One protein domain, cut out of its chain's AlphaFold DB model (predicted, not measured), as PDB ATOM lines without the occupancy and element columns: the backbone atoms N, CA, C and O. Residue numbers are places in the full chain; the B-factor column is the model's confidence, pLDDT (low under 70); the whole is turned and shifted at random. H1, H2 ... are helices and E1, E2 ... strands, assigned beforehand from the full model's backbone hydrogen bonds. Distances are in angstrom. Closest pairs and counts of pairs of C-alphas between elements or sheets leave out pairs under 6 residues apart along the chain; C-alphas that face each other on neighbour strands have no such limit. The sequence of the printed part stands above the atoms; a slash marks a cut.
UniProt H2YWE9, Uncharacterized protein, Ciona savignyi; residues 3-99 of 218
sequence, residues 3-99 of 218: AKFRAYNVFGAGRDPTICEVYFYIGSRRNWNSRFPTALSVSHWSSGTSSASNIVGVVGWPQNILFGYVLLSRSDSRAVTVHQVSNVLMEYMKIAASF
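AT A GLANCE: This is residues 3 to 99 of the 218 residues of an uncharacterized protein of Ciona savignyi (UniProt H2YWE9). A twisted sheet of three strands, E1, E2 and E5, makes the middle of a sandwich-like stack, with helix H1 slanting over one of its faces and the two-stranded hairpin E3 and E4 covering the other. The links at residues 10 to 19 and 28 to 38 reach out at opposite ends of the long axis. The printed part has 97 residues with five named strands and then one named helix, E1 E2 E3 E4 E5 H1; the sheet orders E1 - E2 - E5 and E3 - E4 are both antiparallel. The class is mixed, helices and strands, though under half of the residues are in named elements. The whole is only just compact, close to loose, with a radius of gyration of the C-alphas of 14.5 A, and elongated, spanning 44 by 27 by 17 A.

HOW THE PARTS SIT: Start at E1, residues 3 to 9, and go on to E2, residues 20 to 27: they form an antiparallel hairpin, with N 6 and O 23 2.8 A apart, within hydrogen-bond range. Next come E3, residues 39 to 44, and E4, residues 55 to 59, a second antiparallel hairpin, with N 57 and O 41 at 2.8 A. E5, residues 66 to 72, is antiparallel to the inner strand E2, with N 24 and O 68 at 2.9 A. The two sheets form a sandwich, two sheets face to face, 10.0 A centre to centre where they face each other, their strands at 25 degrees. Between them, look at Phe 5 of E1 and Leu 40 of E3, whose C-alphas are the closest of these two strands, at 7.2 A. E3 and E5 are apart. H1, residues 82 to 96, is on the sheet E1 E2 E5, two layers with the helix on one face, at a height over the sheet of 8.5 A. It lies over E2, and only just over E1 and E5, with 3 of its C-alphas falling on each. On the local plane it stands at 41 degrees to E2, slantwise to the strands. The closest C-alphas of E1 and H1 are those of Ala 3 and Leu 89, 6.9 A apart. H1 is apart from E3 and E4. In H1 every O i to N i+4 pair is within hydrogen-bond range.

IN THESE COORDINATES: Find C-alpha 3 at (126.008, 132.008, 177.193); from there E1 runs 19.1 A to C-alpha 9. E2 measures 22.3 A, E3 15.0 A, E4 12.5 A and E5 18.3 A. H1 begins at C-alpha 82, (122.714, 141.398, 169.322), and ends 20.4 A on at C-alpha 96, (135.865, 131.220, 181.181).

THE WHOLE: The two C-alphas farthest apart, those of Gly 14 and Arg 30, are 44.7 A from each other. The printed part has no cut. The link from E2 to E3 is long; the others are short. Look for pLDDT under 70 at residues 12 to 18 and 50 to 51; the mean of the printed part is 86.4.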
ATOM      1  N   ALA A   3     126.454 130.753 176.606       94.94
ATOM      2  CA  ALA A   3     126.008 132.008 177.193       94.94
ATOM      3  C   ALA A   3     124.546 132.286 176.822       94.94
ATOM      4  O   ALA A   3     124.119 131.983 175.707       94.94
ATOM      5  N   LYS A   4     123.784 132.889 177.736       95.50
ATOM      6  CA  LYS A   4     122.514 133.562 177.420       95.50
ATOM      7  C   LYS A   4     122.519 134.947 178.035       95.50
ATOM      8  O   LYS A   4     123.123 135.141 179.086       95.50
ATOM      9  N   PHE A   5     121.813 135.881 177.407       95.94
ATOM     10  CA  PHE A   5     121.789 137.261 177.863       95.94
ATOM     11  C   PHE A   5     120.439 137.956 177.667       95.94
ATOM     12  O   PHE A   5     119.530 137.466 176.984       95.94
ATOM     13  N   ARG A   6     120.327 139.111 178.317       94.75
ATOM     14  CA  ARG A   6     119.314 140.147 178.151       94.75
ATOM     15  C   ARG A   6     120.064 141.455 177.956       94.75
ATOM     16  O   ARG A   6     121.003 141.718 178.698       94.75
ATOM     17  N   ALA A   7     119.680 142.215 176.942       92.38
ATOM     18  CA  ALA A   7     120.336 143.463 176.600       92.38
ATOM     19  C   ALA A   7     119.298 144.576 176.473       92.38
ATOM     20  O   ALA A   7     118.218 144.343 175.923       92.38
ATOM     21  N   TYR A   8     119.640 145.761 176.959       88.88
ATOM     22  CA  TYR A   8     118.831 146.966 176.867       88.88
ATOM     23  C   TYR A   8     119.727 148.112 176.400       88.88
ATOM     24  O   TYR A   8     120.746 148.390 177.023       88.88
ATOM     25  N   ASN A   9     119.407 148.733 175.263       86.81
ATOM     26  CA  ASN A   9     120.085 149.965 174.862       86.81
ATOM     27  C   ASN A   9     119.457 151.110 175.662       86.81
ATOM     28  O   ASN A   9     118.239 151.280 175.629       86.81
ATOM     29  N   VAL A  10     120.277 151.859 176.393       80.69
ATOM     30  CA  VAL A  10     119.844 153.014 177.174       80.69
ATOM     31  C   VAL A  10     119.568 154.158 176.206       80.69
ATOM     32  O   VAL A  10     120.443 154.580 175.451       80.69
ATOM     33  N   PHE A  11     118.338 154.666 176.224       70.75
ATOM     34  CA  PHE A  11     117.923 155.801 175.404       70.75
ATOM     35  C   PHE A  11     117.861 157.077 176.248       70.75
ATOM     36  O   PHE A  11     117.517 157.036 177.424       70.75
ATOM     37  N   GLY A  12     118.164 158.227 175.640       62.72
ATOM     38  CA  GLY A  12     118.002 159.533 176.287       62.72
ATOM     39  C   GLY A  12     119.145 159.959 177.217       62.72
ATOM     40  O   GLY A  12     118.989 160.943 177.939       62.72
ATOM     41  N   ALA A  13     120.298 159.278 177.201       60.53
ATOM     42  CA  ALA A  13     121.504 159.666 177.947       60.53
ATOM     43  C   ALA A  13     122.235 160.867 177.316       60.53
ATOM     44  O   ALA A  13     123.435 160.845 177.046       60.53
ATOM     45  N   GLY A  14     121.490 161.935 177.027       64.88
ATOM     46  CA  GLY A  14     122.000 163.099 176.316       64.88
ATOM     47  C   GLY A  14     122.479 162.739 174.906       64.88
ATOM     48  O   GLY A  14     121.685 162.329 174.064       64.88
ATOM     49  N   ARG A  15     123.778 162.937 174.641       57.50
ATOM     50  CA  ARG A  15     124.400 162.779 173.310       57.50
ATOM     51  C   ARG A  15     124.938 161.376 173.016       57.50
ATOM     52  O   ARG A  15     125.473 161.181 171.928       57.50
ATOM     53  N   ASP A  16     124.827 160.426 173.943       61.47
ATOM     54  CA  ASP A  16     125.375 159.079 173.759       61.47
ATOM     55  C   ASP A  16     124.256 158.033 173.574       61.47
ATOM     56  O   ASP A  16     123.711 157.524 174.554       61.47
ATOM     57  N   PRO A  17     123.883 157.694 172.324       63.47
ATOM     58  CA  PRO A  17     122.901 156.647 172.039       63.47
ATOM     59  C   PRO A  17     123.493 155.227 172.121       63.47
ATOM     60  O   PRO A  17     122.867 154.281 171.641       63.47
ATOM     61  N   THR A  18     124.724 155.062 172.619       69.88
ATOM     62  CA  THR A  18     125.495 153.826 172.420       69.88
ATOM     63  C   THR A  18     125.566 152.915 173.629       69.88
ATOM     64  O   THR A  18     126.011 151.777 173.484       69.88
ATOM     65  N   ILE A  19     125.128 153.374 174.803       82.06
ATOM     66  CA  ILE A  19     125.216 152.589 176.033       82.06
ATOM     67  C   ILE A  19     124.199 151.447 175.984       82.06
ATOM     68  O   ILE A  19     122.999 151.656 175.823       82.06
ATOM     69  N   CYS A  20     124.680 150.222 176.156       88.56
ATOM     70  CA  CYS A  20     123.874 149.019 176.228       88.56
ATOM     71  C   CYS A  20     124.207 148.234 177.490       88.56
ATOM     72  O   CYS A  20     125.331 147.772 177.680       88.56
ATOM     73  N   GLU A  21     123.203 148.051 178.335       90.06
ATOM     74  CA  GLU A  21     123.281 147.204 179.511       90.06
ATOM     75  C   GLU A  21     123.050 145.758 179.101       90.06
ATOM     76  O   GLU A  21     122.027 145.424 178.502       90.06
ATOM     77  N   VAL A  22     123.990 144.880 179.432       92.88
ATOM     78  CA  VAL A  22     123.912 143.457 179.113       92.88
ATOM     79  C   VAL A  22     124.030 142.655 180.393       92.88
ATOM     80  O   VAL A  22     125.073 142.656 181.032       92.88
ATOM     81  N   TYR A  23     122.996 141.890 180.716       93.50
ATOM     82  CA  TYR A  23     123.010 140.901 181.789       93.50
ATOM     83  C   TYR A  23     123.104 139.522 181.173       93.50
ATOM     84  O   TYR A  23     122.374 139.206 180.232       93.50
ATOM     85  N   PHE A  24     123.982 138.677 181.691       94.88
ATOM     86  CA  PHE A  24     124.259 137.391 181.081       94.88
ATOM     87  C   PHE A  24     124.571 136.319 182.113       94.88
ATOM     88  O   PHE A  24     125.008 136.592 183.229       94.88
ATOM     89  N   TYR A  25     124.380 135.070 181.704       94.56
ATOM     90  CA  TYR A  25     125.015 133.945 182.367       94.56
ATOM     91  C   TYR A  25     125.819 133.115 181.375       94.56
ATOM     92  O   TYR A  25     125.438 132.976 180.211       94.56
ATOM     93  N   ILE A  26     126.907 132.527 181.861       94.94
ATOM     94  CA  ILE A  26     127.764 131.577 181.159       94.94
ATOM     95  C   ILE A  26     127.798 130.271 181.956       94.94
ATOM     96  O   ILE A  26     127.888 130.276 183.183       94.94
ATOM     97  N   GLY A  27     127.758 129.134 181.267       94.19
ATOM     98  CA  GLY A  27     127.975 127.832 181.891       94.19
ATOM     99  C   GLY A  27     128.422 126.756 180.907       94.19
ATOM    100  O   GLY A  27     128.501 126.965 179.695       94.19
ATOM    101  N   SER A  28     128.730 125.575 181.434       93.50
ATOM    102  CA  SER A  28     129.143 124.408 180.661       93.50
ATOM    103  C   SER A  28     128.819 123.116 181.392       93.50
ATOM    104  O   SER A  28     129.407 122.808 182.427       93.50
ATOM    105  N   ARG A  29     127.942 122.299 180.802       93.06
ATOM    106  CA  ARG A  29     127.672 120.942 181.305       93.06
ATOM    107  C   ARG A  29     128.927 120.067 181.304       93.06
ATOM    108  O   ARG A  29     129.097 119.261 182.202       93.06
ATOM    109  N   ARG A  30     129.819 120.256 180.326       90.69
ATOM    110  CA  ARG A  30     131.032 119.441 180.168       90.69
ATOM    111  C   ARG A  30     132.149 119.835 181.134       90.69
ATOM    112  O   ARG A  30     132.730 118.968 181.766       90.69
ATOM    113  N   ASN A  31     132.463 121.127 181.224       89.31
ATOM    114  CA  ASN A  31     133.651 121.580 181.963       89.31
ATOM    115  C   ASN A  31     133.335 121.915 183.423       89.31
ATOM    116  O   ASN A  31     134.201 121.797 184.279       89.31
ATOM    117  N   TRP A  32     132.112 122.376 183.694       91.50
ATOM    118  CA  TRP A  32     131.713 122.916 184.994       91.50
ATOM    119  C   TRP A  32     130.588 122.110 185.651       91.50
ATOM    120  O   TRP A  32     130.155 122.455 186.746       91.50
ATOM    121  N   ASN A  33     130.083 121.062 184.988       92.12
ATOM    122  CA  ASN A  33     128.867 120.357 185.398       92.12
ATOM    123  C   ASN A  33     127.706 121.334 185.684       92.12
ATOM    124  O   ASN A  33     127.003 121.222 186.687       92.12
ATOM    125  N   SER A  34     127.562 122.371 184.847       93.62
ATOM    126  CA  SER A  34     126.594 123.436 185.111       93.62
ATOM    127  C   SER A  34     125.157 122.929 185.042       93.62
ATOM    128  O   SER A  34     124.720 122.396 184.015       93.62
ATOM    129  N   ARG A  35     124.379 123.236 186.081       95.50
ATOM    130  CA  ARG A  35     122.918 123.241 186.005       95.50
ATOM    131  C   ARG A  35     122.487 124.630 185.552       95.50
ATOM    132  O   ARG A  35     122.639 125.601 186.288       95.50
ATOM    133  N   PHE A  36     122.004 124.737 184.317       95.00
ATOM    134  CA  PHE A  36     121.609 126.028 183.752       95.00
ATOM    135  C   PHE A  36     120.330 126.581 184.410       95.00
ATOM    136  O   PHE A  36     119.452 125.788 184.765       95.00
ATOM    137  N   PRO A  37     120.192 127.918 184.516       93.38
ATOM    138  CA  PRO A  37     118.933 128.559 184.877       93.38
ATOM    139  C   PRO A  37     117.810 128.156 183.921       93.38
ATOM    140  O   PRO A  37     118.036 128.012 182.715       93.38
ATOM    141  N   THR A  38     116.586 128.050 184.436       92.44
ATOM    142  CA  THR A  38     115.394 127.845 183.600       92.44
ATOM    143  C   THR A  38     115.064 129.104 182.804       92.44
ATOM    144  O   THR A  38     114.677 129.018 181.640       92.44
ATOM    145  N   ALA A  39     115.300 130.275 183.395       91.00
ATOM    146  CA  ALA A  39     115.152 131.560 182.733       91.00
ATOM    147  C   ALA A  39     116.183 132.579 183.230       91.00
ATOM    148  O   ALA A  39     116.676 132.505 184.354       91.00
ATOM    149  N   LEU A  40     116.476 133.554 182.370       91.50
ATOM    150  CA  LEU A  40     117.064 134.830 182.756       91.50
ATOM    151  C   LEU A  40     115.927 135.857 182.705       91.50
ATOM    152  O   LEU A  40     115.506 136.266 181.617       91.50
ATOM    153  N   SER A  41     115.367 136.151 183.873       90.75
ATOM    154  CA  SER A  41     114.203 137.016 184.037       90.75
ATOM    155  C   SER A  41     114.649 138.450 184.257       90.75
ATOM    156  O   SER A  41     115.578 138.693 185.023       90.75
ATOM    157  N   VAL A  42     113.973 139.390 183.609       85.44
ATOM    158  CA  VAL A  42     114.124 140.813 183.904       85.44
ATOM    159  C   VAL A  42     112.805 141.289 184.476       85.44
ATOM    160  O   VAL A  42     111.784 141.199 183.796       85.44
ATOM    161  N   SER A  43     112.817 141.753 185.720       79.56
ATOM    162  CA  SER A  43     111.617 142.279 186.373       79.56
ATOM    163  C   SER A  43     111.504 143.792 186.248       79.56
ATOM    164  O   SER A  43     110.401 144.318 186.331       79.56
ATOM    165  N   HIS A  44     112.621 144.497 186.051       81.31
ATOM    166  CA  HIS A  44     112.617 145.949 185.916       81.31
ATOM    167  C   HIS A  44     113.812 146.443 185.095       81.31
ATOM    168  O   HIS A  44     114.949 146.067 185.383       81.31
ATOM    169  N   TRP A  45     113.517 147.303 184.119       81.38
ATOM    170  CA  TRP A  45     114.469 148.180 183.444       81.38
ATOM    171  C   TRP A  45     114.122 149.619 183.812       81.38
ATOM    172  O   TRP A  45     112.974 150.031 183.628       81.38
ATOM    173  N   SER A  46     115.088 150.377 184.313       76.56
ATOM    174  CA  SER A  46     114.912 151.814 184.505       76.56
ATOM    175  C   SER A  46     115.239 152.575 183.221       76.56
ATOM    176  O   SER A  46     116.086 152.159 182.436       76.56
ATOM    177  N   SER A  47     114.585 153.715 183.021       72.25
ATOM    178  CA  SER A  47     114.886 154.654 181.933       72.25
ATOM    179  C   SER A  47     115.852 155.768 182.355       72.25
ATOM    180  O   SER A  47     116.089 156.700 181.589       72.25
ATOM    181  N   GLY A  48     116.364 155.717 183.588       70.56
ATOM    182  CA  GLY A  48     117.253 156.734 184.133       70.56
ATOM    183  C   GLY A  48     118.615 156.693 183.453       70.56
ATOM    184  O   GLY A  48     119.206 155.633 183.280       70.56
ATOM    185  N   THR A  49     119.120 157.861 183.067       71.38
ATOM    186  CA  THR A  49     120.374 157.974 182.308       71.38
ATOM    187  C   THR A  49     121.537 158.474 183.156       71.38
ATOM    188  O   THR A  49     122.691 158.239 182.818       71.38
ATOM    189  N   SER A  50     121.238 159.128 184.281       67.62
ATOM    190  CA  SER A  50     122.219 159.515 185.305       67.62
ATOM    191  C   SER A  50     122.322 158.494 186.439       67.62
ATOM    192  O   SER A  50     123.337 158.428 187.121       67.62
ATOM    193  N   SER A  51     121.267 157.710 186.661       67.88
ATOM    194  CA  SER A  51     121.223 156.617 187.630       67.88
ATOM    195  C   SER A  51     120.220 155.586 187.132       67.88
ATOM    196  O   SER A  51     119.050 155.920 186.926       67.88
ATOM    197  N   ALA A  52     120.695 154.364 186.900       71.69
ATOM    198  CA  ALA A  52     119.882 153.249 186.445       71.69
ATOM    199  C   ALA A  52     119.758 152.204 187.560       71.69
ATOM    200  O   ALA A  52     120.738 151.824 188.195       71.69
ATOM    201  N   SER A  53     118.537 151.736 187.800       77.00
ATOM    202  CA  SER A  53     118.234 150.679 188.760       77.00
ATOM    203  C   SER A  53     117.500 149.571 188.030       77.00
ATOM    204  O   SER A  53     116.314 149.696 187.747       77.00
ATOM    205  N   ASN A  54     118.188 148.468 187.745       79.12
ATOM    206  CA  ASN A  54     117.602 147.328 187.048       79.12
ATOM    207  C   ASN A  54     117.589 146.101 187.950       79.12
ATOM    208  O   ASN A  54     118.488 145.892 188.765       79.12
ATOM    209  N   ILE A  55     116.578 145.255 187.773       83.00
ATOM    210  CA  ILE A  55     116.451 144.011 188.530       83.00
ATOM    211  C   ILE A  55     116.385 142.854 187.541       83.00
ATOM    212  O   ILE A  55     115.411 142.685 186.802       83.00
ATOM    213  N   VAL A  56     117.445 142.047 187.549       85.12
ATOM    214  CA  VAL A  56     117.596 140.863 186.705       85.12
ATOM    215  C   VAL A  56     117.900 139.656 187.582       85.12
ATOM    216  O   VAL A  56     118.773 139.701 188.445       85.12
ATOM    217  N   GLY A  57     117.172 138.565 187.356       85.94
ATOM    218  CA  GLY A  57     117.273 137.333 188.128       85.94
ATOM    219  C   GLY A  57     117.559 136.116 187.256       85.94
ATOM    220  O   GLY A  57     116.973 135.935 186.186       85.94
ATOM    221  N   VAL A  58     118.427 135.230 187.743       89.00
ATOM    222  CA  VAL A  58     118.556 133.862 187.226       89.00
ATOM    223  C   VAL A  58     117.563 132.959 187.955       89.00
ATOM    224  O   VAL A  58     117.624 132.804 189.170       89.00
ATOM    225  N   VAL A  59     116.614 132.385 187.216       90.81
ATOM    226  CA  VAL A  59     115.495 131.617 187.781       90.81
ATOM    227  C   VAL A  59     115.832 130.125 187.842       90.81
ATOM    228  O   VAL A  59     116.509 129.583 186.962       90.81
ATOM    229  N   GLY A  60     115.315 129.454 188.873       91.88
ATOM    230  CA  GLY A  60     115.481 128.024 189.116       91.88
ATOM    231  C   GLY A  60     116.565 127.740 190.153       91.88
ATOM    232  O   GLY A  60     116.783 128.528 191.066       91.88
ATOM    233  N   TRP A  61     117.252 126.608 189.994       91.12
ATOM    234  CA  TRP A  61     118.312 126.149 190.902       91.12
ATOM    235  C   TRP A  61     119.645 126.037 190.155       91.12
ATOM    236  O   TRP A  61     120.137 124.921 189.951       91.12
ATOM    237  N   PRO A  62     120.190 127.150 189.637       92.19
ATOM    238  CA  PRO A  62     121.416 127.090 188.869       92.19
ATOM    239  C   PRO A  62     122.596 126.657 189.743       92.19
ATOM    240  O   PRO A  62     122.676 126.993 190.921       92.19
ATOM    241  N   GLN A  63     123.529 125.923 189.147       91.56
ATOM    242  CA  GLN A  63     124.772 125.498 189.793       91.56
ATOM    243  C   GLN A  63     125.928 125.670 188.821       91.56
ATOM    244  O   GLN A  63     125.770 125.412 187.624       91.56
ATOM    245  N   ASN A  64     127.087 126.065 189.350       89.94
ATOM    246  CA  ASN A  64     128.332 126.209 188.596       89.94
ATOM    247  C   ASN A  64     128.144 127.052 187.327       89.94
ATOM    248  O   ASN A  64     128.514 126.640 186.227       89.94
ATOM    249  N   ILE A  65     127.507 128.212 187.474       91.56
ATOM    250  CA  ILE A  65     127.373 129.210 186.413       91.56
ATOM    251  C   ILE A  65     128.127 130.475 186.801       91.56
ATOM    252  O   ILE A  65     128.309 130.766 187.981       91.56
ATOM    253  N   LEU A  66     128.520 131.242 185.796       90.06
ATOM    254  CA  LEU A  66     128.917 132.629 185.956       90.06
ATOM    255  C   LEU A  66     127.709 133.485 185.594       90.06
ATOM    256  O   LEU A  66     127.152 133.314 184.516       90.06
ATOM    257  N   PHE A  67     127.300 134.379 186.485       90.00
ATOM    258  CA  PHE A  67     126.313 135.417 186.207       90.00
ATOM    259  C   PHE A  67     127.013 136.767 186.317       90.00
ATOM    260  O   PHE A  67     127.842 136.955 187.205       90.00
ATOM    261  N   GLY A  68     126.707 137.681 185.409       88.38
ATOM    262  CA  GLY A  68     127.315 138.999 185.397       88.38
ATOM    263  C   GLY A  68     126.499 139.993 184.591       88.38
ATOM    264  O   GLY A  68     125.539 139.633 183.905       88.38
ATOM    265  N   TYR A  69     126.912 141.249 184.678       88.69
ATOM    266  CA  TYR A  69     126.431 142.319 183.824       88.69
ATOM    267  C   TYR A  69     127.624 143.096 183.266       88.69
ATOM    268  O   TYR A  69     128.723 143.052 183.820       88.69
ATOM    269  N   VAL A  70     127.429 143.755 182.131       88.75
ATOM    270  CA  VAL A  70     128.420 144.631 181.506       88.75
ATOM    271  C   VAL A  70     127.706 145.776 180.798       88.75
ATOM    272  O   VAL A  70     126.631 145.584 180.229       88.75
ATOM    273  N   LEU A  71     128.320 146.957 180.822       87.00
ATOM    274  CA  LEU A  71     127.942 148.083 179.978       87.00
ATOM    275  C   LEU A  71     128.805 148.057 178.719       87.00
ATOM    276  O   LEU A  71     130.032 148.081 178.798       87.00
ATOM    277  N   LEU A  72     128.161 147.982 177.562       89.25
ATOM    278  CA  LEU A  72     128.816 148.105 176.267       89.25
ATOM    279  C   LEU A  72     128.519 149.481 175.693       89.25
ATOM    280  O   LEU A  72     127.408 149.978 175.828       89.25
ATOM    281  N   SER A  73     129.496 150.072 175.022       87.31
ATOM    282  CA  SER A  73     129.317 151.295 174.248       87.31
ATOM    283  C   SER A  73     129.941 151.132 172.871       87.31
ATOM    284  O   SER A  73     130.723 150.203 172.625       87.31
ATOM    285  N   ARG A  74     129.578 152.014 171.942       85.19
ATOM    286  CA  ARG A  74     130.155 152.043 170.597       85.19
ATOM    287  C   ARG A  74     130.788 153.394 170.332       85.19
ATOM    288  O   ARG A  74     130.201 154.432 170.598       85.19
ATOM    289  N   SER A  75     131.963 153.379 169.718       83.75
ATOM    290  CA  SER A  75     132.650 154.606 169.305       83.75
ATOM    291  C   SER A  75     132.015 155.282 168.087       83.75
ATOM    292  O   SER A  75     132.299 156.445 167.829       83.75
ATOM    293  N   ASP A  76     131.163 154.582 167.333       84.94
ATOM    294  CA  ASP A  76     130.557 155.074 166.089       84.94
ATOM    295  C   ASP A  76     129.134 155.632 166.267       84.94
ATOM    296  O   ASP A  76     128.386 155.744 165.296       84.94
ATOM    297  N   SER A  77     128.748 155.969 167.504       79.19
ATOM    298  CA  SER A  77     127.456 156.593 167.835       79.19
ATOM    299  C   SER A  77     126.217 155.778 167.419       79.19
ATOM    300  O   SER A  77     125.128 156.329 167.273       79.19
ATOM    301  N   ARG A  78     126.356 154.460 167.226       85.25
ATOM    302  CA  ARG A  78     125.245 153.546 166.912       85.25
ATOM    303  C   ARG A  78     124.856 152.705 168.125       85.25
ATOM    304  O   ARG A  78     125.667 152.471 169.014       85.25
ATOM    305  N   ALA A  79     123.631 152.182 168.115       88.00
ATOM    306  CA  ALA A  79     123.179 151.217 169.113       88.00
ATOM    307  C   ALA A  79     123.985 149.906 169.042       88.00
ATOM    308  O   ALA A  79     124.424 149.469 167.964       88.00
ATOM    309  N   VAL A  80     124.161 149.251 170.188       91.00
ATOM    310  CA  VAL A  80     124.801 147.935 170.261       91.00
ATOM    311  C   VAL A  80     123.828 146.879 169.740       91.00
ATOM    312  O   VAL A  80     122.670 146.796 170.154       91.00
ATOM    313  N   THR A  81     124.304 146.057 168.809       93.06
ATOM    314  CA  THR A  81     123.516 144.986 168.189       93.06
ATOM    315  C   THR A  81     123.664 143.666 168.942       93.06
ATOM    316  O   THR A  81     124.686 143.397 169.571       93.06
ATOM    317  N   VAL A  82     122.679 142.776 168.791       94.12
ATOM    318  CA  VAL A  82     122.714 141.398 169.322       94.12
ATOM    319  C   VAL A  82     123.981 140.648 168.893       94.12
ATOM    320  O   VAL A  82     124.561 139.906 169.687       94.12
ATOM    321  N   HIS A  83     124.442 140.865 167.657       95.38
ATOM    322  CA  HIS A  83     125.663 140.245 167.144       95.38
ATOM    323  C   HIS A  83     126.908 140.725 167.904       95.38
ATOM    324  O   HIS A  83     127.738 139.914 168.303       95.38
ATOM    325  N   GLN A  84     127.006 142.025 168.190       94.25
ATOM    326  CA  GLN A  84     128.117 142.586 168.963       94.25
ATOM    327  C   GLN A  84     128.119 142.096 170.410       94.25
ATOM    328  O   GLN A  84     129.172 141.697 170.905       94.25
ATOM    329  N   VAL A  85     126.951 142.038 171.062       95.56
ATOM    330  CA  VAL A  85     126.834 141.437 172.401       95.56
ATOM    331  C   VAL A  85     127.321 139.988 172.380       95.56
ATOM    332  O   VAL A  85     128.090 139.571 173.242       95.56
ATOM    333  N   SER A  86     126.920 139.225 171.360       96.25
ATOM    334  CA  SER A  86     127.329 137.827 171.204       96.25
ATOM    335  C   SER A  86     128.843 137.693 171.030       96.25
ATOM    336  O   SER A  86     129.441 136.828 171.662       96.25
ATOM    337  N   ASN A  87     129.478 138.576 170.251       95.12
ATOM    338  CA  ASN A  87     130.931 138.592 170.068       95.12
ATOM    339  C   ASN A  87     131.674 138.864 171.380       95.12
ATOM    340  O   ASN A  87     132.604 138.132 171.712       95.12
ATOM    341  N   VAL A  88     131.219 139.835 172.175       94.00
ATOM    342  CA  VAL A  88     131.808 140.104 173.498       94.00
ATOM    343  C   VAL A  88     131.662 138.891 174.423       94.00
ATOM    344  O   VAL A  88     132.634 138.449 175.036       94.00
ATOM    345  N   LEU A  89     130.470 138.290 174.489       95.44
ATOM    346  CA  LEU A  89     130.242 137.109 175.325       95.44
ATOM    347  C   LEU A  89     131.028 135.883 174.844       95.44
ATOM    348  O   LEU A  89     131.380 135.036 175.665       95.44
ATOM    349  N   MET A  90     131.333 135.773 173.547       95.25
ATOM    350  CA  MET A  90     132.236 134.741 173.034       95.25
ATOM    351  C   MET A  90     133.650 134.901 173.587       95.25
ATOM    352  O   MET A  90     134.222 133.906 174.032       95.25
ATOM    353  N   GLU A  91     134.190 136.119 173.639       93.69
ATOM    354  CA  GLU A  91     135.497 136.361 174.263       93.69
ATOM    355  C   GLU A  91     135.479 136.006 175.756       93.69
ATOM    356  O   GLU A  91     136.361 135.293 176.239       93.69
ATOM    357  N   TYR A  92     134.415 136.374 176.478       92.38
ATOM    358  CA  TYR A  92     134.257 135.979 177.883       92.38
ATOM    359  C   TYR A  92     134.185 134.460 178.048       92.38
ATOM    360  O   TYR A  92     134.785 133.905 178.966       92.38
ATOM    361  N   MET A  93     133.490 133.759 177.149       93.31
ATOM    362  CA  MET A  93     133.426 132.299 177.162       93.31
ATOM    363  C   MET A  93     134.780 131.642 176.891       93.31
ATOM    364  O   MET A  93     135.036 130.592 177.478       93.31
ATOM    365  N   LYS A  94     135.640 132.220 176.038       91.06
ATOM    366  CA  LYS A  94     136.999 131.702 175.800       91.06
ATOM    367  C   LYS A  94     137.834 131.759 177.076       91.06
ATOM    368  O   LYS A  94     138.444 130.758 177.441       91.06
ATOM    369  N   ILE A  95     137.790 132.886 177.786       85.56
ATOM    370  CA  ILE A  95     138.483 133.059 179.070       85.56
ATOM    371  C   ILE A  95     137.882 132.121 180.124       85.56
ATOM    372  O   ILE A  95     138.596 131.394 180.807       85.56
ATOM    373  N   ALA A  96     136.554 132.071 180.221       86.88
ATOM    374  CA  ALA A  96     135.865 131.220 181.181       86.88
ATOM    375  C   ALA A  96     136.085 129.719 180.913       86.88
ATOM    376  O   ALA A  96     136.022 128.916 181.837       86.88
ATOM    377  N   ALA A  97     136.361 129.300 179.676       87.31
ATOM    378  CA  ALA A  97     136.525 127.885 179.347       87.31
ATOM    379  C   ALA A  97     137.676 127.208 180.113       87.31
ATOM    380  O   ALA A  97     137.592 126.002 180.360       87.31
ATOM    381  N   SER A  98     138.715 127.965 180.488       85.06
ATOM    382  CA  SER A  98     139.858 127.481 181.272       85.06
ATOM    383  C   SER A  98     139.631 127.553 182.785       85.06
ATOM    384  O   SER A  98     140.358 126.913 183.550       85.06
ATOM    385  N   PHE A  99     138.617 128.296 183.234       81.75
ATOM    386  CA  PHE A  99     138.317 128.454 184.648       81.75
ATOM    387  C   PHE A  99     137.792 127.146 185.244       81.75
ATOM    388  O   PHE A  99     136.997 126.422 184.636       81.75
TER     389      PHE A  99